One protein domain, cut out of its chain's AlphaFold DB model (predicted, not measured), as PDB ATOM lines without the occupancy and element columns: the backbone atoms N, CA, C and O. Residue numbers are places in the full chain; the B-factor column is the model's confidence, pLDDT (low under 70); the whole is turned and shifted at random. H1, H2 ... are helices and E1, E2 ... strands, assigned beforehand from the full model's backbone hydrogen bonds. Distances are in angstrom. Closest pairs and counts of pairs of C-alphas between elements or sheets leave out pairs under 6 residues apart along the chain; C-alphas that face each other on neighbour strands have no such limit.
ATOM      1  N   PRO A 166      -4.892  28.895 -53.856       84.06
ATOM      2  CA  PRO A 166      -5.239  27.622 -54.491       84.06
ATOM      3  C   PRO A 166      -6.430  26.919 -53.821       84.06
ATOM      4  O   PRO A 166      -7.188  26.227 -54.496       84.06
ATOM      5  N   HIS A 167      -6.659  27.140 -52.521       85.19
ATOM      6  CA  HIS A 167      -7.830  26.611 -51.822       85.19
ATOM      7  C   HIS A 167      -9.137  27.265 -52.296       85.19
ATOM      8  O   HIS A 167     -10.159  26.589 -52.368       85.19
ATOM      9  N   THR A 168      -9.110  28.547 -52.681       86.44
ATOM     10  CA  THR A 168     -10.266  29.234 -53.288       86.44
ATOM     11  C   THR A 168     -10.584  28.649 -54.654       86.44
ATOM     12  O   THR A 168     -11.748  28.420 -54.973       86.44
ATOM     13  N   ILE A 169      -9.547  28.374 -55.452       86.31
ATOM     14  CA  ILE A 169      -9.703  27.745 -56.766       86.31
ATOM     15  C   ILE A 169     -10.280  26.337 -56.601       86.31
ATOM     16  O   ILE A 169     -11.223  25.989 -57.302       86.31
ATOM     17  N   LEU A 170      -9.769  25.550 -55.648       87.81
ATOM     18  CA  LEU A 170     -10.277  24.209 -55.359       87.81
ATOM     19  C   LEU A 170     -11.743  24.234 -54.908       87.81
ATOM     20  O   LEU A 170     -12.547  23.464 -55.429       87.81
ATOM     21  N   ALA A 171     -12.100  25.130 -53.986       87.62
ATOM     22  CA  ALA A 171     -13.477  25.275 -53.522       87.62
ATOM     23  C   ALA A 171     -14.419  25.691 -54.662       87.62
ATOM     24  O   ALA A 171     -15.476  25.090 -54.850       87.62
ATOM     25  N   GLY A 172     -14.000  26.655 -55.488       85.75
ATOM     26  CA  GLY A 172     -14.739  27.054 -56.686       85.75
ATOM     27  C   GLY A 172     -14.879  25.917 -57.703       85.75
ATOM     28  O   GLY A 172     -15.963  25.705 -58.243       85.75
ATOM     29  N   ALA A 173     -13.816  25.144 -57.931       87.94
ATOM     30  CA  ALA A 173     -13.822  23.999 -58.838       87.94
ATOM     31  C   ALA A 173     -14.723  22.866 -58.332       87.94
ATOM     32  O   ALA A 173     -15.438  22.258 -59.125       87.94
ATOM     33  N   GLY A 174     -14.745  22.606 -57.023       87.88
ATOM     34  CA  GLY A 174     -15.669  21.646 -56.421       87.88
ATOM     35  C   GLY A 174     -17.128  22.066 -56.599       87.88
ATOM     36  O   GLY A 174     -17.956  21.244 -56.998       87.88
ATOM     37  N   ILE A 175     -17.430  23.356 -56.420       90.50
ATOM     38  CA  ILE A 175     -18.758  23.920 -56.711       90.50
ATOM     39  C   ILE A 175     -19.123  23.773 -58.186       90.50
ATOM     40  O   ILE A 175     -20.201  23.273 -58.500       90.50
ATOM     41  N   ALA A 176     -18.223  24.126 -59.099       89.38
ATOM     42  CA  ALA A 176     -18.474  23.967 -60.526       89.38
ATOM     43  C   ALA A 176     -18.686  22.489 -60.910       89.38
ATOM     44  O   ALA A 176     -19.649  22.160 -61.598       89.38
ATOM     45  N   GLY A 177     -17.830  21.584 -60.427       87.94
ATOM     46  CA  GLY A 177     -17.893  20.156 -60.743       87.94
ATOM     47  C   GLY A 177     -19.174  19.493 -60.239       87.94
ATOM     48  O   GLY A 177     -19.858  18.804 -60.991       87.94
ATOM     49  N   THR A 178     -19.550  19.753 -58.989       89.06
ATOM     50  CA  THR A 178     -20.835  19.288 -58.428       89.06
ATOM     51  C   THR A 178     -22.036  19.899 -59.149       89.06
ATOM     52  O   THR A 178     -23.010  19.191 -59.390       89.06
ATOM     53  N   GLY A 179     -21.950  21.165 -59.569       87.62
ATOM     54  CA  GLY A 179     -22.951  21.817 -60.415       87.62
ATOM     55  C   GLY A 179     -23.154  21.112 -61.755       87.62
ATOM     56  O   GLY A 179     -24.290  20.852 -62.144       87.62
ATOM     57  N   LEU A 180     -22.070  20.728 -62.432       87.81
ATOM     58  CA  LEU A 180     -22.135  19.967 -63.686       87.81
ATOM     59  C   LEU A 180     -22.734  18.570 -63.485       87.81
ATOM     60  O   LEU A 180     -23.532  18.119 -64.306       87.81
ATOM     61  N   LEU A 181     -22.397  17.896 -62.381       88.12
ATOM     62  CA  LEU A 181     -22.998  16.607 -62.030       88.12
ATOM     63  C   LEU A 181     -24.500  16.747 -61.748       88.12
ATOM     64  O   LEU A 181     -25.291  15.944 -62.238       88.12
ATOM     65  N   ALA A 182     -24.904  17.788 -61.014       87.69
ATOM     66  CA  ALA A 182     -26.310  18.079 -60.745       87.69
ATOM     67  C   ALA A 182     -27.074  18.402 -62.035       87.69
ATOM     68  O   ALA A 182     -28.164  17.882 -62.251       87.69
ATOM     69  N   ALA A 183     -26.484  19.199 -62.928       85.62
ATOM     70  CA  ALA A 183     -27.057  19.493 -64.235       85.62
ATOM     71  C   ALA A 183     -27.214  18.221 -65.081       85.62
ATOM     72  O   ALA A 183     -28.273  18.007 -65.660       85.62
ATOM     73  N   SER A 184     -26.208  17.341 -65.111       83.50
ATOM     74  CA  SER A 184     -26.301  16.047 -65.805       83.50
ATOM     75  C   SER A 184     -27.452  15.195 -65.264       83.50
ATOM     76  O   SER A 184     -28.218  14.626 -66.033       83.50
ATOM     77  N   ASN A 185     -27.619  15.165 -63.942       82.38
ATOM     78  CA  ASN A 185     -28.716  14.474 -63.273       82.38
ATOM     79  C   ASN A 185     -30.096  15.038 -63.677       82.38
ATOM     80  O   ASN A 185     -31.025  14.275 -63.940       82.38
ATOM     81  N   ILE A 186     -30.223  16.361 -63.806       82.62
ATOM     82  CA  ILE A 186     -31.475  17.025 -64.204       82.62
ATOM     83  C   ILE A 186     -31.773  16.837 -65.700       82.62
ATOM     84  O   ILE A 186     -32.898  16.498 -66.055       82.62
ATOM     85  N   PHE A 187     -30.784  17.053 -66.575       81.81
ATOM     86  CA  PHE A 187     -30.968  17.049 -68.032       81.81
ATOM     87  C   PHE A 187     -30.921  15.655 -68.662       81.81
ATOM     88  O   PHE A 187     -31.473  15.463 -69.742       81.81
ATOM     89  N   ASN A 188     -30.323  14.668 -67.987       73.94
ATOM     90  CA  ASN A 188     -30.322  13.267 -68.409       73.94
ATOM     91  C   ASN A 188     -31.057  12.383 -67.379       73.94
ATOM     92  O   ASN A 188     -30.451  11.503 -66.749       73.94
ATOM     93  N   PRO A 189     -32.382  12.572 -67.199       63.41
ATOM     94  CA  PRO A 189     -33.146  11.897 -66.154       63.41
ATOM     95  C   PRO A 189     -33.350  10.393 -66.411       63.41
ATOM     96  O   PRO A 189     -33.808   9.679 -65.525       63.41
ATOM     97  N   GLN A 190     -33.010   9.892 -67.608       59.47
ATOM     98  CA  GLN A 190     -33.230   8.496 -68.021       59.47
ATOM     99  C   GLN A 190     -32.351   7.467 -67.281       59.47
ATOM    100  O   GLN A 190     -32.626   6.270 -67.349       59.47
ATOM    101  N   GLY A 191     -31.319   7.899 -66.549       57.81
ATOM    102  CA  GLY A 191     -30.568   7.023 -65.643       57.81
ATOM    103  C   GLY A 191     -31.297   6.795 -64.310       57.81
ATOM    104  O   GLY A 191     -32.050   7.646 -63.842       57.81
ATOM    105  N   ASN A 192     -31.089   5.625 -63.694       60.25
ATOM    106  CA  ASN A 192     -31.647   5.234 -62.388       60.25
ATOM    107  C   ASN A 192     -33.175   5.321 -62.264       60.25
ATOM    108  O   ASN A 192     -33.698   5.969 -61.362       60.25
ATOM    109  N   ASN A 193     -33.904   4.621 -63.140       64.56
ATOM    110  CA  ASN A 193     -35.366   4.470 -63.054       64.56
ATOM    111  C   ASN A 193     -36.128   5.810 -62.981       64.56
ATOM    112  O   ASN A 193     -37.158   5.901 -62.317       64.56
ATOM    113  N   GLY A 194     -35.607   6.861 -63.626       65.25
ATOM    114  CA  GLY A 194     -36.218   8.189 -63.610       65.25
ATOM    115  C   GLY A 194     -35.962   8.984 -62.330       65.25
ATOM    116  O   GLY A 194     -36.663   9.958 -62.088       65.25
ATOM    117  N   LYS A 195     -34.994   8.592 -61.493       71.56
ATOM    118  CA  LYS A 195     -34.720   9.261 -60.212       71.56
ATOM    119  C   LYS A 195     -33.552  10.246 -60.242       71.56
ATOM    120  O   LYS A 195     -33.265  10.904 -59.244       71.56
ATOM    121  N   ASN A 196     -32.883  10.378 -61.384       74.88
ATOM    122  CA  ASN A 196     -31.776  11.312 -61.565       74.88
ATOM    123  C   ASN A 196     -32.198  12.782 -61.361       74.88
ATOM    124  O   ASN A 196     -31.405  13.565 -60.861       74.88
ATOM    125  N   GLY A 197     -33.448  13.151 -61.645       76.56
ATOM    126  CA  GLY A 197     -33.954  14.505 -61.393       76.56
ATOM    127  C   GLY A 197     -34.599  14.710 -60.016       76.56
ATOM    128  O   GLY A 197     -35.193  15.760 -59.794       76.56
ATOM    129  N   GLU A 198     -34.538  13.739 -59.097       86.44
ATOM    130  CA  GLU A 198     -35.107  13.908 -57.752       86.44
ATOM    131  C   GLU A 198     -34.343  14.958 -56.943       86.44
ATOM    132  O   GLU A 198     -33.119  14.929 -56.861       86.44
ATOM    133  N   LEU A 199     -35.074  15.851 -56.285       89.75
ATOM    134  CA  LEU A 199     -34.515  16.846 -55.386       89.75
ATOM    135  C   LEU A 199     -34.904  16.498 -53.951       89.75
ATOM    136  O   LEU A 199     -36.073  16.252 -53.664       89.75
ATOM    137  N   SER A 200     -33.952  16.501 -53.023       89.88
ATOM    138  CA  SER A 200     -34.273  16.357 -51.602       89.88
ATOM    139  C   SER A 200     -33.481  17.316 -50.731       89.88
ATOM    140  O   SER A 200     -32.352  17.668 -51.053       89.88
ATOM    141  N   ILE A 201     -34.080  17.745 -49.623       92.19
ATOM    142  CA  ILE A 201     -33.435  18.588 -48.615       92.19
ATOM    143  C   ILE A 201     -33.215  17.760 -47.357       92.19
ATOM    144  O   ILE A 201     -34.126  17.078 -46.882       92.19
ATOM    145  N   ARG A 202     -32.009  17.835 -46.796       90.75
ATOM    146  CA  ARG A 202     -31.612  17.114 -45.584       90.75
ATOM    147  C   ARG A 202     -31.004  18.079 -44.582       90.75
ATOM    148  O   ARG A 202     -30.114  18.823 -44.982       90.75
ATOM    149  N   PRO A 203     -31.389  18.059 -43.299       92.69
ATOM    150  CA  PRO A 203     -30.548  18.657 -42.273       92.69
ATOM    151  C   PRO A 203     -29.227  17.881 -42.190       92.69
ATOM    152  O   PRO A 203     -29.205  16.650 -42.305       92.69
ATOM    153  N   THR A 204     -28.128  18.600 -42.002       93.06
ATOM    154  CA  THR A 204     -26.780  18.038 -41.927       93.06
ATOM    155  C   THR A 204     -26.041  18.530 -40.696       93.06
ATOM    156  O   THR A 204     -26.137  19.692 -40.305       93.06
ATOM    157  N   ILE A 205     -25.268  17.628 -40.103       94.06
ATOM    158  CA  ILE A 205     -24.291  17.921 -39.055       94.06
ATOM    159  C   ILE A 205     -22.930  17.424 -39.520       94.06
ATOM    160  O   ILE A 205     -22.825  16.355 -40.119       94.06
ATOM    161  N   GLY A 206     -21.876  18.183 -39.265       93.88
ATOM    162  CA  GLY A 206     -20.556  17.802 -39.730       93.88
ATOM    163  C   GLY A 206     -19.440  18.632 -39.137       93.88
ATOM    164  O   GLY A 206     -19.558  19.211 -38.054       93.88
ATOM    165  N   ALA A 207     -18.339  18.664 -39.871       95.12
ATOM    166  CA  ALA A 207     -17.219  19.524 -39.570       95.12
ATOM    167  C   ALA A 207     -16.505  19.947 -40.853       95.12
ATOM    168  O   ALA A 207     -16.430  19.195 -41.830       95.12
ATOM    169  N   ILE A 208     -15.954  21.153 -40.827       93.12
ATOM    170  CA  ILE A 208     -15.187  21.732 -41.923       93.12
ATOM    171  C   ILE A 208     -13.815  22.161 -41.431       93.12
ATOM    172  O   ILE A 208     -13.651  22.595 -40.296       93.12
ATOM    173  N   VAL A 209     -12.824  22.025 -42.295       93.25
ATOM    174  CA  VAL A 209     -11.488  22.577 -42.140       93.25
ATOM    175  C   VAL A 209     -11.456  23.873 -42.935       93.25
ATOM    176  O   VAL A 209     -11.536  23.848 -44.167       93.25
ATOM    177  N   GLY A 210     -11.414  24.994 -42.218       87.44
ATOM    178  CA  GLY A 210     -11.361  26.329 -42.809       87.44
ATOM    179  C   GLY A 210      -9.974  26.677 -43.350       87.44
ATOM    180  O   GLY A 210      -9.011  25.918 -43.218       87.44
ATOM    181  N   SER A 211      -9.849  27.871 -43.925       85.88
ATOM    182  CA  SER A 211      -8.577  28.409 -44.428       85.88
ATOM    183  C   SER A 211      -7.516  28.618 -43.341       85.88
ATOM    184  O   SER A 211      -6.331  28.724 -43.641       85.88
ATOM    185  N   ASP A 212      -7.938  28.682 -42.082       85.31
ATOM    186  CA  ASP A 212      -7.088  28.710 -40.891       85.31
ATOM    187  C   ASP A 212      -6.542  27.320 -40.503       85.31
ATOM    188  O   ASP A 212      -5.793  27.194 -39.533       85.31
ATOM    189  N   GLY A 213      -6.921  26.270 -41.238       86.69
ATOM    190  CA  GLY A 213      -6.529  24.886 -40.985       86.69
ATOM    191  C   GLY A 213      -7.213  24.264 -39.768       86.69
ATOM    192  O   GLY A 213      -6.841  23.165 -39.351       86.69
ATOM    193  N   ARG A 214      -8.201  24.940 -39.171       89.31
ATOM    194  CA  ARG A 214      -8.886  24.466 -37.966       89.31
ATOM    195  C   ARG A 214     -10.131  23.684 -38.337       89.31
ATOM    196  O   ARG A 214     -10.888  24.085 -39.215       89.31
ATOM    197  N   LEU A 215     -10.365  22.592 -37.612       91.81
ATOM    198  CA  LEU A 215     -11.616  21.852 -37.691       91.81
ATOM    199  C   LEU A 215     -12.695  22.587 -36.885       91.81
ATOM    200  O   LEU A 215     -12.537  22.797 -35.681       91.81
ATOM    201  N   LYS A 216     -13.786  22.951 -37.550       93.69
ATOM    202  CA  LYS A 216     -14.943  23.649 -36.991       93.69
ATOM    203  C   LYS A 216     -16.172  22.761 -37.164       93.69
ATOM    204  O   LYS A 216     -16.456  22.365 -38.297       93.69
ATOM    205  N   PRO A 217     -16.901  22.416 -36.091       94.69
ATOM    206  CA  PRO A 217     -18.195  21.760 -36.225       94.69
ATOM    207  C   PRO A 217     -19.128  22.617 -37.076       94.69
ATOM    208  O   PRO A 217     -19.036  23.842 -37.038       94.69
ATOM    209  N   ASN A 218     -20.033  22.008 -37.829       93.69
ATOM    210  CA  ASN A 218     -21.018  22.752 -38.596       93.69
ATOM    211  C   ASN A 218     -22.406  22.117 -38.532       93.69
ATOM    212  O   ASN A 218     -22.570  20.916 -38.306       93.69
ATOM    213  N   LEU A 219     -23.406  22.968 -38.728       94.88
ATOM    214  CA  LEU A 219     -24.805  22.598 -38.857       94.88
ATOM    215  C   LEU A 219     -25.353  23.271 -40.110       94.88
ATOM    216  O   LEU A 219     -25.057  24.437 -40.380       94.88
ATOM    217  N   GLY A 220     -26.160  22.552 -40.876       94.44
ATOM    218  CA  GLY A 220     -26.728  23.104 -42.090       94.44
ATOM    219  C   GLY A 220     -27.828  22.257 -42.691       94.44
ATOM    220  O   GLY A 220     -28.430  21.402 -42.038       94.44
ATOM    221  N   ALA A 221     -28.082  22.527 -43.962       94.94
ATOM    222  CA  ALA A 221     -28.929  21.724 -44.811       94.94
ATOM    223  C   ALA A 221     -28.222  21.452 -46.142       94.94
ATOM    224  O   ALA A 221     -27.547  22.326 -46.690       94.94
ATOM    225  N   ALA A 222     -28.404  20.241 -46.658       93.19
ATOM    226  CA  ALA A 222     -27.939  19.809 -47.963       93.19
ATOM    227  C   ALA A 222     -29.131  19.606 -48.895       93.19
ATOM    228  O   ALA A 222     -30.060  18.863 -48.577       93.19
ATOM    229  N   VAL A 223     -29.075  20.234 -50.062       93.62
ATOM    230  CA  VAL A 223     -29.966  19.971 -51.185       93.62
ATOM    231  C   VAL A 223     -29.287  18.948 -52.086       93.62
ATOM    232  O   VAL A 223     -28.298  19.271 -52.734       93.62
ATOM    233  N   GLN A 224     -29.788  17.721 -52.113       91.56
ATOM    234  CA  GLN A 224     -29.278  16.635 -52.943       91.56
ATOM    235  C   GLN A 224     -30.027  16.576 -54.275       91.56
ATOM    236  O   GLN A 224     -31.259  16.577 -54.280       91.56
ATOM    237  N   VAL A 225     -29.285  16.480 -55.381       90.19
ATOM    238  CA  VAL A 225     -29.828  16.341 -56.741       90.19
ATOM    239  C   VAL A 225     -29.524  14.942 -57.277       90.19
ATOM    240  O   VAL A 225     -28.367  14.580 -57.488       90.19
ATOM    241  N   GLY A 226     -30.568  14.165 -57.532       85.38
ATOM    242  CA  GLY A 226     -30.511  12.759 -57.909       85.38
ATOM    243  C   GLY A 226     -30.629  11.807 -56.719       85.38
ATOM    244  O   GLY A 226     -30.500  12.187 -55.549       85.38
ATOM    245  N   ASN A 227     -30.907  10.544 -57.038       80.81
ATOM    246  CA  ASN A 227     -31.126   9.465 -56.078       80.81
ATOM    247  C   ASN A 227     -30.388   8.195 -56.516       80.81
ATOM    248  O   ASN A 227     -30.986   7.193 -56.914       80.81
ATOM    249  N   ASN A 228     -29.067   8.284 -56.482       72.31
ATOM    250  CA  ASN A 228     -28.143   7.248 -56.908       72.31
ATOM    251  C   ASN A 228     -27.504   6.619 -55.667       72.31
ATOM    252  O   ASN A 228     -27.145   7.322 -54.727       72.31
ATOM    253  N   ASP A 229     -27.268   5.310 -55.671       69.38
ATOM    254  CA  ASP A 229     -26.649   4.646 -54.511       69.38
ATOM    255  C   ASP A 229     -25.142   4.950 -54.367       69.38
ATOM    256  O   ASP A 229     -24.556   4.718 -53.312       69.38
ATOM    257  N   LEU A 230     -24.511   5.489 -55.419       71.31
ATOM    258  CA  LEU A 230     -23.065   5.736 -55.498       71.31
ATOM    259  C   LEU A 230     -22.653   7.126 -55.005       71.31
ATOM    260  O   LEU A 230     -21.911   7.244 -54.037       71.31
ATOM    261  N   ALA A 231     -23.079   8.179 -55.702       83.12
ATOM    262  CA  ALA A 231     -22.720   9.552 -55.373       83.12
ATOM    263  C   ALA A 231     -23.775  10.509 -55.920       83.12
ATOM    264  O   ALA A 231     -24.108  10.462 -57.108       83.12
ATOM    265  N   ASN A 232     -24.265  11.394 -55.061       88.56
ATOM    266  CA  ASN A 232     -25.238  12.412 -55.416       88.56
ATOM    267  C   ASN A 232     -24.667  13.799 -55.135       88.56
ATOM    268  O   ASN A 232     -24.239  14.053 -53.999       88.56
ATOM    269  N   PRO A 233     -24.666  14.701 -56.129       92.50
ATOM    270  CA  PRO A 233     -24.287  16.084 -55.916       92.50
ATOM    271  C   PRO A 233     -25.205  16.736 -54.883       92.50
ATOM    272  O   PRO A 233     -26.422  16.549 -54.890       92.50
ATOM    273  N   THR A 234     -24.590  17.496 -53.984       93.19
ATOM    274  CA  THR A 234     -25.273  18.243 -52.929       93.19
ATOM    275  C   THR A 234     -24.864  19.700 -52.948       93.19
ATOM    276  O   THR A 234     -23.717  20.018 -53.253       93.19
ATOM    277  N   PHE A 235     -25.787  20.577 -52.574       95.06
ATOM    278  CA  PHE A 235     -25.531  21.985 -52.301       95.06
ATOM    279  C   PHE A 235     -25.821  22.248 -50.833       95.06
ATOM    280  O   PHE A 235     -26.911  21.957 -50.352       95.06
ATOM    281  N   ASN A 236     -24.831  22.762 -50.117       94.81
ATOM    282  CA  ASN A 236     -24.865  22.900 -48.673       94.81
ATOM    283  C   ASN A 236     -24.968  24.371 -48.291       94.81
ATOM    284  O   ASN A 236     -24.232  25.203 -48.821       94.81
ATOM    285  N   VAL A 237     -25.830  24.671 -47.327       95.56
ATOM    286  CA  VAL A 237     -25.910  25.984 -46.677       95.56
ATOM    287  C   VAL A 237     -25.967  25.772 -45.174       95.56
ATOM    288  O   VAL A 237     -26.565  24.802 -44.710       95.56
ATOM    289  N   GLY A 238     -25.366  26.659 -44.395       93.88
ATOM    290  CA  GLY A 238     -25.425  26.528 -42.946       93.88
ATOM    291  C   GLY A 238     -24.504  27.486 -42.227       93.88
ATOM    292  O   GLY A 238     -24.148  28.540 -42.752       93.88
ATOM    293  N   ALA A 239     -24.114  27.097 -41.020       94.50
ATOM    294  CA  ALA A 239     -23.130  27.813 -40.238       94.50
ATOM    295  C   ALA A 239     -22.135  26.850 -39.585       94.50
ATOM    296  O   ALA A 239     -22.499  25.770 -39.108       94.50
ATOM    297  N   SER A 240     -20.869  27.245 -39.570       92.44
ATOM    298  CA  SER A 240     -19.859  26.623 -38.728       92.44
ATOM    299  C   SER A 240     -19.892  27.255 -37.346       92.44
ATOM    300  O   SER A 240     -20.206  28.434 -37.192       92.44
ATOM    301  N   LEU A 241     -19.597  26.452 -36.335       91.00
ATOM    302  CA  LEU A 241     -19.479  26.865 -34.950       91.00
ATOM    303  C   LEU A 241     -18.008  27.177 -34.698       91.00
ATOM    304  O   LEU A 241     -17.162  26.279 -34.672       91.00
ATOM    305  N   ASP A 242     -17.709  28.462 -34.552       84.50
ATOM    306  CA  ASP A 242     -16.353  28.958 -34.377       84.50
ATOM    307  C   ASP A 242     -16.279  29.820 -33.119       84.50
ATOM    308  O   ASP A 242     -16.697  30.976 -33.106       84.50
ATOM    309  N   ASN A 243     -15.683  29.262 -32.067       72.69
ATOM    310  CA  ASN A 243     -15.483  29.951 -30.791       72.69
ATOM    311  C   ASN A 243     -14.484  31.122 -30.881       72.69
ATOM    312  O   ASN A 243     -14.201  31.763 -29.872       72.69
ATOM    313  N   GLN A 244     -13.865  31.362 -32.039       76.19
ATOM    314  CA  GLN A 244     -13.027  32.539 -32.294       76.19
ATOM    315  C   GLN A 244     -13.772  33.639 -33.042       76.19
ATOM    316  O   GLN A 244     -13.302  34.773 -33.086       76.19
ATOM    317  N   ASN A 245     -14.918  33.317 -33.642       78.12
ATOM    318  CA  ASN A 245     -15.784  34.321 -34.222       78.12
ATOM    319  C   ASN A 245     -16.537  35.018 -33.073       78.12
ATOM    320  O   ASN A 245     -17.166  34.324 -32.272       78.12
ATOM    321  N   PRO A 246     -16.523  36.363 -32.974       75.62
ATOM    322  CA  PRO A 246     -17.272  37.094 -31.950       75.62
ATOM    323  C   PRO A 246     -18.766  36.747 -31.906       75.62
ATOM    324  O   PRO A 246     -19.384  36.814 -30.849       75.62
ATOM    325  N   ASN A 247     -19.333  36.340 -33.046       79.56
ATOM    326  CA  ASN A 247     -20.735  35.942 -33.160       79.56
ATOM    327  C   ASN A 247     -20.966  34.449 -32.855       79.56
ATOM    328  O   ASN A 247     -22.103  33.995 -32.866       79.56
ATOM    329  N   GLY A 248     -19.908  33.665 -32.620       82.25
ATOM    330  CA  GLY A 248     -19.959  32.224 -32.338       82.25
ATOM    331  C   GLY A 248     -20.267  31.331 -33.546       82.25
ATOM    332  O   GLY A 248     -20.060  30.118 -33.482       82.25
ATOM    333  N   PHE A 249     -20.724  31.909 -34.658       89.44
ATOM    334  CA  PHE A 249     -21.026  31.182 -35.883       89.44
ATOM    335  C   PHE A 249     -20.564  31.926 -37.138       89.44
ATOM    336  O   PHE A 249     -20.634  33.155 -37.214       89.44
ATOM    337  N   THR A 250     -20.131  31.168 -38.145       91.75
ATOM    338  CA  THR A 250     -19.742  31.694 -39.458       91.75
ATOM    339  C   THR A 250     -20.630  31.067 -40.531       91.75
ATOM    340  O   THR A 250     -20.609  29.844 -40.687       91.75
ATOM    341  N   PRO A 251     -21.439  31.850 -41.266       92.62
ATOM    342  CA  PRO A 251     -22.273  31.301 -42.324       92.62
ATOM    343  C   PRO A 251     -21.398  30.706 -43.426       92.62
ATOM    344  O   PRO A 251     -20.338  31.243 -43.747       92.62
ATOM    345  N   PHE A 252     -21.851  29.615 -44.031       93.12
ATOM    346  CA  PHE A 252     -21.171  29.004 -45.159       93.12
ATOM    347  C   PHE A 252     -22.158  28.580 -46.240       93.12
ATOM    348  O   PHE A 252     -23.327  28.278 -45.985       93.12
ATOM    349  N   PHE A 253     -21.640  28.506 -47.456       94.56
ATOM    350  CA  PHE A 253     -22.283  27.834 -48.570       94.56
ATOM    351  C   PHE A 253     -21.248  26.970 -49.278       94.56
ATOM    352  O   PHE A 253     -20.051  27.248 -49.257       94.56
ATOM    353  N   GLY A 254     -21.696  25.904 -49.913       94.00
ATOM    354  CA  GLY A 254     -20.804  25.019 -50.628       94.00
ATOM    355  C   GLY A 254     -21.562  23.954 -51.373       94.00
ATOM    356  O   GLY A 254     -22.779  24.006 -51.541       94.00
ATOM    357  N   SER A 255     -20.826  22.951 -51.792       94.88
ATOM    358  CA  SER A 255     -21.377  21.798 -52.463       94.88
ATOM    359  C   SER A 255     -20.528  20.577 -52.169       94.88
ATOM    360  O   SER A 255     -19.462  20.666 -51.557       94.88
ATOM    361  N   GLY A 256     -21.018  19.417 -52.558       93.56
ATOM    362  CA  GLY A 256     -20.349  18.181 -52.233       93.56
ATOM    363  C   GLY A 256     -20.912  16.988 -52.960       93.56
ATOM    364  O   GLY A 256     -21.787  17.097 -53.820       93.56
ATOM    365  N   LEU A 257     -20.409  15.830 -52.563       93.00
ATOM    366  CA  LEU A 257     -20.911  14.536 -52.980       93.00
ATOM    367  C   LEU A 257     -21.352  13.777 -51.741       93.00
ATOM    368  O   LEU A 257     -20.600  13.655 -50.777       93.00
ATOM    369  N   SER A 258     -22.573  13.276 -51.800       89.56
ATOM    370  CA  SER A 258     -23.207  12.484 -50.755       89.56
ATOM    371  C   SER A 258     -23.362  11.046 -51.231       89.56
ATOM    372  O   SER A 258     -23.606  10.814 -52.418       89.56
ATOM    373  N   VAL A 259     -23.165  10.075 -50.347       84.19
ATOM    374  CA  VAL A 259     -23.203   8.648 -50.681       84.19
ATOM    375  C   VAL A 259     -24.433   8.028 -50.044       84.19
ATOM    376  O   VAL A 259     -24.589   8.033 -48.824       84.19
ATOM    377  N   GLY A 260     -25.279   7.436 -50.880       72.12
ATOM    378  CA  GLY A 260     -26.445   6.684 -50.443       72.12
ATOM    379  C   GLY A 260     -27.780   7.278 -50.897       72.12
ATOM    380  O   GLY A 260     -27.850   8.424 -51.360       72.12
ATOM    381  N   PRO A 261     -28.847   6.472 -50.785       67.19
ATOM    382  CA  PRO A 261     -30.147   6.775 -51.362       67.19
ATOM    383  C   PRO A 261     -30.873   7.895 -50.622       67.19
ATOM    384  O   PRO A 261     -30.623   8.182 -49.448       67.19
ATOM    385  N   ASN A 262     -31.877   8.465 -51.288       66.06
ATOM    386  CA  ASN A 262     -32.669   9.564 -50.760       66.06
ATOM    387  C   ASN A 262     -33.664   9.182 -49.645       66.06
ATOM    388  O   ASN A 262     -34.520   9.986 -49.280       66.06
ATOM    389  N   ASN A 263     -33.577   7.982 -49.075       65.25
ATOM    390  CA  ASN A 263     -34.702   7.333 -48.396       65.25
ATOM    391  C   ASN A 263     -34.688   7.510 -46.865       65.25
ATOM    392  O   ASN A 263     -34.970   6.576 -46.122       65.25
ATOM    393  N   GLY A 264     -34.349   8.709 -46.383       64.25
ATOM    394  CA  GLY A 264     -34.478   9.068 -44.963       64.25
ATOM    395  C   GLY A 264     -33.454   8.452 -43.997       64.25
ATOM    396  O   GLY A 264     -33.584   8.639 -42.790       64.25
ATOM    397  N   GLY A 265     -32.435   7.750 -44.500       74.56
ATOM    398  CA  GLY A 265     -31.337   7.209 -43.694       74.56
ATOM    399  C   GLY A 265     -30.218   8.217 -43.408       74.56
ATOM    400  O   GLY A 265     -30.301   9.393 -43.774       74.56
ATOM    401  N   LEU A 266     -29.153   7.731 -42.765       83.00
ATOM    402  CA  LEU A 266     -27.895   8.468 -42.639       83.00
ATOM    403  C   LEU A 266     -27.217   8.568 -44.006       83.00
ATOM    404  O   LEU A 266     -27.078   7.557 -44.694       83.00
ATOM    405  N   ASN A 267     -26.771   9.767 -44.374       87.50
ATOM    406  CA  ASN A 267     -26.118  10.010 -45.657       87.50
ATOM    407  C   ASN A 267     -24.793  10.773 -45.459       87.50
ATOM    408  O   ASN A 267     -24.823  11.979 -45.192       87.50
ATOM    409  N   PRO A 268     -23.634  10.095 -45.509       90.75
ATOM    410  CA  PRO A 268     -22.339  10.757 -45.435       90.75
ATOM    411  C   PRO A 268     -22.035  11.538 -46.711       90.75
ATOM    412  O   PRO A 268     -22.264  11.066 -47.821       90.75
ATOM    413  N   ALA A 269     -21.447  12.717 -46.544       91.31
ATOM    414  CA  ALA A 269     -21.051  13.587 -47.636       91.31
ATOM    415  C   ALA A 269     -19.680  14.214 -47.398       91.31
ATOM    416  O   ALA A 269     -19.281  14.469 -46.259       91.31
ATOM    417  N   VAL A 270     -18.985  14.493 -48.499       94.12
ATOM    418  CA  VAL A 270     -17.772  15.314 -48.548       94.12
ATOM    419  C   VAL A 270     -18.093  16.617 -49.258       94.12
ATOM    420  O   VAL A 270     -18.689  16.609 -50.333       94.12
ATOM    421  N   ASN A 271     -17.698  17.735 -48.656       93.50
ATOM    422  CA  ASN A 271     -18.137  19.067 -49.044       93.50
ATOM    423  C   ASN A 271     -16.950  20.013 -49.202       93.50
ATOM    424  O   ASN A 271     -15.983  19.953 -48.447       93.50
ATOM    425  N   THR A 272     -17.068  20.958 -50.120       95.81
ATOM    426  CA  THR A 272     -16.179  22.107 -50.237       95.81
ATOM    427  C   THR A 272     -16.991  23.362 -50.516       95.81
ATOM    428  O   THR A 272     -18.116  23.294 -51.011       95.81
ATOM    429  N   GLY A 273     -16.459  24.522 -50.159       94.75
ATOM    430  CA  GLY A 273     -17.166  25.773 -50.356       94.75
ATOM    431  C   GLY A 273     -16.498  26.923 -49.640       94.75
ATOM    432  O   GLY A 273     -15.277  26.931 -49.488       94.75
ATOM    433  N   PHE A 274     -17.309  27.882 -49.207       95.31
ATOM    434  CA  PHE A 274     -16.854  29.124 -48.612       95.31
ATOM    435  C   PHE A 274     -17.587  29.447 -47.311       95.31
ATOM    436  O   PHE A 274     -18.816  29.485 -47.268       95.31
ATOM    437  N   GLU A 275     -16.817  29.724 -46.263       93.19
ATOM    438  CA  GLU A 275     -17.272  30.446 -45.079       93.19
ATOM    439  C   GLU A 275     -17.256  31.945 -45.390       93.19
ATOM    440  O   GLU A 275     -16.282  32.452 -45.947       93.19
ATOM    441  N   VAL A 276     -18.306  32.674 -45.025       90.81
ATOM    442  CA  VAL A 276     -18.368  34.125 -45.213       90.81
ATOM    443  C   VAL A 276     -18.102  34.809 -43.883       90.81
ATOM    444  O   VAL A 276     -18.939  34.791 -42.981       90.81
ATOM    445  N   GLN A 277     -16.939  35.445 -43.769       87.06
ATOM    446  CA  GLN A 277     -16.536  36.181 -42.577       87.06
ATOM    447  C   GLN A 277     -16.055  37.575 -42.967       87.06
ATOM    448  O   GLN A 277     -15.214  37.720 -43.849       87.06
ATOM    449  N   ASN A 278     -16.595  38.610 -42.318       84.31
ATOM    450  CA  ASN A 278     -16.218  40.009 -42.558       84.31
ATOM    451  C   ASN A 278     -16.280  40.421 -44.047       84.31
ATOM    452  O   ASN A 278     -15.434  41.167 -44.529       84.31
ATOM    453  N   GLY A 279     -17.262  39.898 -44.791       83.25
ATOM    454  CA  GLY A 279     -17.420  40.163 -46.227       83.25
ATOM    455  C   GLY A 279     -16.431  39.421 -47.136       83.25
ATOM    456  O   GLY A 279     -16.426  39.659 -48.341       83.25
ATOM    457  N   GLN A 280     -15.614  38.514 -46.598       88.12
ATOM    458  CA  GLN A 280     -14.681  37.680 -47.356       88.12
ATOM    459  C   GLN A 280     -15.152  36.225 -47.392       88.12
ATOM    460  O   GLN A 280     -15.636  35.695 -46.393       88.12
ATOM    461  N   ALA A 281     -15.004  35.586 -48.552       90.75
ATOM    462  CA  ALA A 281     -15.236  34.164 -48.759       90.75
ATOM    463  C   ALA A 281     -13.940  33.382 -48.500       90.75
ATOM    464  O   ALA A 281     -12.995  33.430 -49.291       90.75
ATOM    465  N   ASN A 282     -13.920  32.632 -47.403       92.62
ATOM    466  CA  ASN A 282     -12.807  31.790 -46.989       92.62
ATOM    467  C   ASN A 282     -13.074  30.339 -47.394       92.62
ATOM    468  O   ASN A 282     -14.100  29.786 -46.996       92.62
ATOM    469  N   PRO A 283     -12.197  29.701 -48.184       94.00
ATOM    470  CA  PRO A 283     -12.433  28.344 -48.647       94.00
ATOM    471  C   PRO A 283     -12.401  27.342 -47.491       94.00
ATOM    472  O   PRO A 283     -11.592  27.470 -46.571       94.00
ATOM    473  N   PHE A 284     -13.231  26.307 -47.585       93.38
ATOM    474  CA  PHE A 284     -13.209  25.168 -46.676       93.38
ATOM    475  C   PHE A 284     -13.287  23.835 -47.427       93.38
ATOM    476  O   PHE A 284     -13.763  23.737 -48.565       93.38
ATOM    477  N   LEU A 285     -12.867  22.783 -46.732       94.25
ATOM    478  CA  LEU A 285     -13.123  21.388 -47.080       94.25
ATOM    479  C   LEU A 285     -13.681  20.687 -45.845       94.25
ATOM    480  O   LEU A 285     -13.188  20.908 -44.747       94.25
ATOM    481  N   GLY A 286     -14.678  19.828 -45.984       92.88
ATOM    482  CA  GLY A 286     -15.237  19.134 -44.835       92.88
ATOM    483  C   GLY A 286     -16.069  17.926 -45.186       92.88
ATOM    484  O   GLY A 286     -16.153  17.506 -46.338       92.88
ATOM    485  N   GLY A 287     -16.695  17.376 -44.158       93.75
ATOM    486  CA  GLY A 287     -17.625  16.272 -44.286       93.75
ATOM    487  C   GLY A 287     -18.852  16.504 -43.425       93.75
ATOM    488  O   GLY A 287     -18.797  17.209 -42.416       93.75
ATOM    489  N   SER A 288     -19.968  15.917 -43.830       92.19
ATOM    490  CA  SER A 288     -21.218  15.991 -43.086       92.19
ATOM    491  C   SER A 288     -21.980  14.680 -43.135       92.19
ATOM    492  O   SER A 288     -21.781  13.861 -44.026       92.19
ATOM    493  N   LEU A 289     -22.893  14.515 -42.191       92.50
ATOM    494  CA  LEU A 289     -23.873  13.448 -42.147       92.50
ATOM    495  C   LEU A 289     -25.256  14.082 -42.261       92.50
ATOM    496  O   LEU A 289     -25.653  14.891 -41.420       92.50
ATOM    497  N   GLY A 290     -25.973  13.733 -43.324       88.62
ATOM    498  CA  GLY A 290     -27.389  14.028 -43.476       88.62
ATOM    499  C   GLY A 290     -28.231  13.065 -42.653       88.62
ATOM    500  O   GLY A 290     -27.939  11.869 -42.609       88.62
ATOM    501  N   ILE A 291     -29.274  13.589 -42.009       86.56
ATOM    502  CA  ILE A 291     -30.206  12.807 -41.193       86.56
ATOM    503  C   ILE A 291     -31.611  13.024 -41.741       86.56
ATOM    504  O   ILE A 291     -32.124  14.140 -41.729       86.56
ATOM    505  N   GLY A 292     -32.249  11.957 -42.219       85.88
ATOM    506  CA  GLY A 292     -33.563  12.082 -42.838       85.88
ATOM    507  C   GLY A 292     -33.518  12.830 -44.175       85.88
ATOM    508  O   GLY A 292     -32.453  13.120 -44.723       85.88
ATOM    509  N   SER A 293     -34.700  13.101 -44.726       85.31
ATOM    510  CA  SER A 293     -34.871  13.926 -45.928       85.31
ATOM    511  C   SER A 293     -36.310  14.311 -46.175       85.31
ATOM    512  O   SER A 293     -37.212  13.493 -46.011       85.31
ATOM    513  N   PHE A 294     -36.477  15.500 -46.736       88.00
ATOM    514  CA  PHE A 294     -37.696  15.948 -47.386       88.00
ATOM    515  C   PHE A 294     -37.494  15.845 -48.898       88.00
ATOM    516  O   PHE A 294     -36.673  16.565 -49.462       88.00
ATOM    517  N   ASN A 295     -38.186  14.908 -49.550       86.56
ATOM    518  CA  ASN A 295     -38.148  14.771 -51.006       86.56
ATOM    519  C   ASN A 295     -39.107  15.797 -51.629       86.56
ATOM    520  O   ASN A 295     -40.278  15.854 -51.256       86.56
ATOM    521  N   LEU A 296     -38.597  16.613 -52.546       86.00
ATOM    522  CA  LEU A 296     -39.333  17.666 -53.247       86.00
ATOM    523  C   LEU A 296     -39.898  17.192 -54.596       86.00
ATOM    524  O   LEU A 296     -40.593  17.947 -55.271       86.00
ATOM    525  N   GLY A 297     -39.624  15.947 -54.982       82.44
ATOM    526  CA  GLY A 297     -40.040  15.357 -56.247       82.44
ATOM    527  C   GLY A 297     -38.982  15.489 -57.339       82.44
ATOM    528  O   GLY A 297     -37.831  15.845 -57.088       82.44
ATOM    529  N   ASN A 298     -39.378  15.150 -58.563       83.88
ATOM    530  CA  ASN A 298     -38.498  15.122 -59.723       83.88
ATOM    531  C   ASN A 298     -38.655  16.395 -60.572       83.88
ATOM    532  O   ASN A 298     -39.769  16.736 -60.973       83.88
ATOM    533  N   ILE A 299     -37.538  17.071 -60.845       78.75
ATOM    534  CA  ILE A 299     -37.457  18.290 -61.665       78.75
ATOM    535  C   ILE A 299     -36.926  18.048 -63.090       78.75
ATOM    536  O   ILE A 299     -36.989  18.954 -63.916       78.75
TER     537      ILE A 299
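AT A GLANCE: This is residues 166 to 299 of the 301 residues of a protein of Lepeophtheirus salmonis (UniProt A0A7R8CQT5). A small closed barrel of six strands, E1 to E6, has one long helix, H1, packed along its outside, and a short last strand, E7, extends the wall beside the first residues of E1. The 134 printed residues hold H1 and then E1 to E7, of mixed class, helices and strands. E1 to E6 form a meander, each strand the antiparallel neighbour of the one before, and E6 pairs with E1 to close the ring. The whole is compact, with a radius of gyration of the C-alphas of 14.7 A, and spans 48 by 29 by 21 A.

HOW THE PARTS SIT: H1, residues 166 to 187, is on the barrel and outside it, at a height over the sheet of 8.1 A. Every O i to N i+4 pair in H1 is within hydrogen-bond range. E1, residues 198 to 209, bends by 74 degrees at residue 205 and forms a hairpin with E2, residues 215 to 225. On the local plane H1 stands at 7 degrees to E2, along the strands. Within hydrogen-bond range are N 202 and O 222 of E1 and E2, 2.8 A. The next hairpins add E3, residues 232 to 241, with N 221 and O 237 at 2.8 A; E4, residues 249 to 258, with N 236 and O 254 at 2.8 A; E5, residues 266 to 277, with N 255 and O 272 at 2.8 A; and E6, residues 280 to 291, with N 271 and O 286 at 2.8 A. The closest C-alphas of H1 and E5, Ala 171 and Gly 273, are 4.9 A apart. E6 and E1 are antiparallel at 116 degrees, with N 287 and O 207 at 3.0 A. E7, residues 294 to 298, lies on the same side of E1 as E6, with N 201 and O 294 at 2.9 A.

IN THESE COORDINATES: H1 begins at C-alpha 166 (-5.239, 27.622, -54.491) and is 30.9 A long. E1 measures 29.6 A, E5 and E6 30.0 A each. E7 ends at C-alpha 298 (-38.498, 15.122, -59.723).

THE WHOLE: The printed part has no cut and no long link. The C-alphas farthest apart, Gln 190 and Pro 246, are 48.7 A apart. Confidence is under 70 at residues 189 to 194, 229 and 261 to 264.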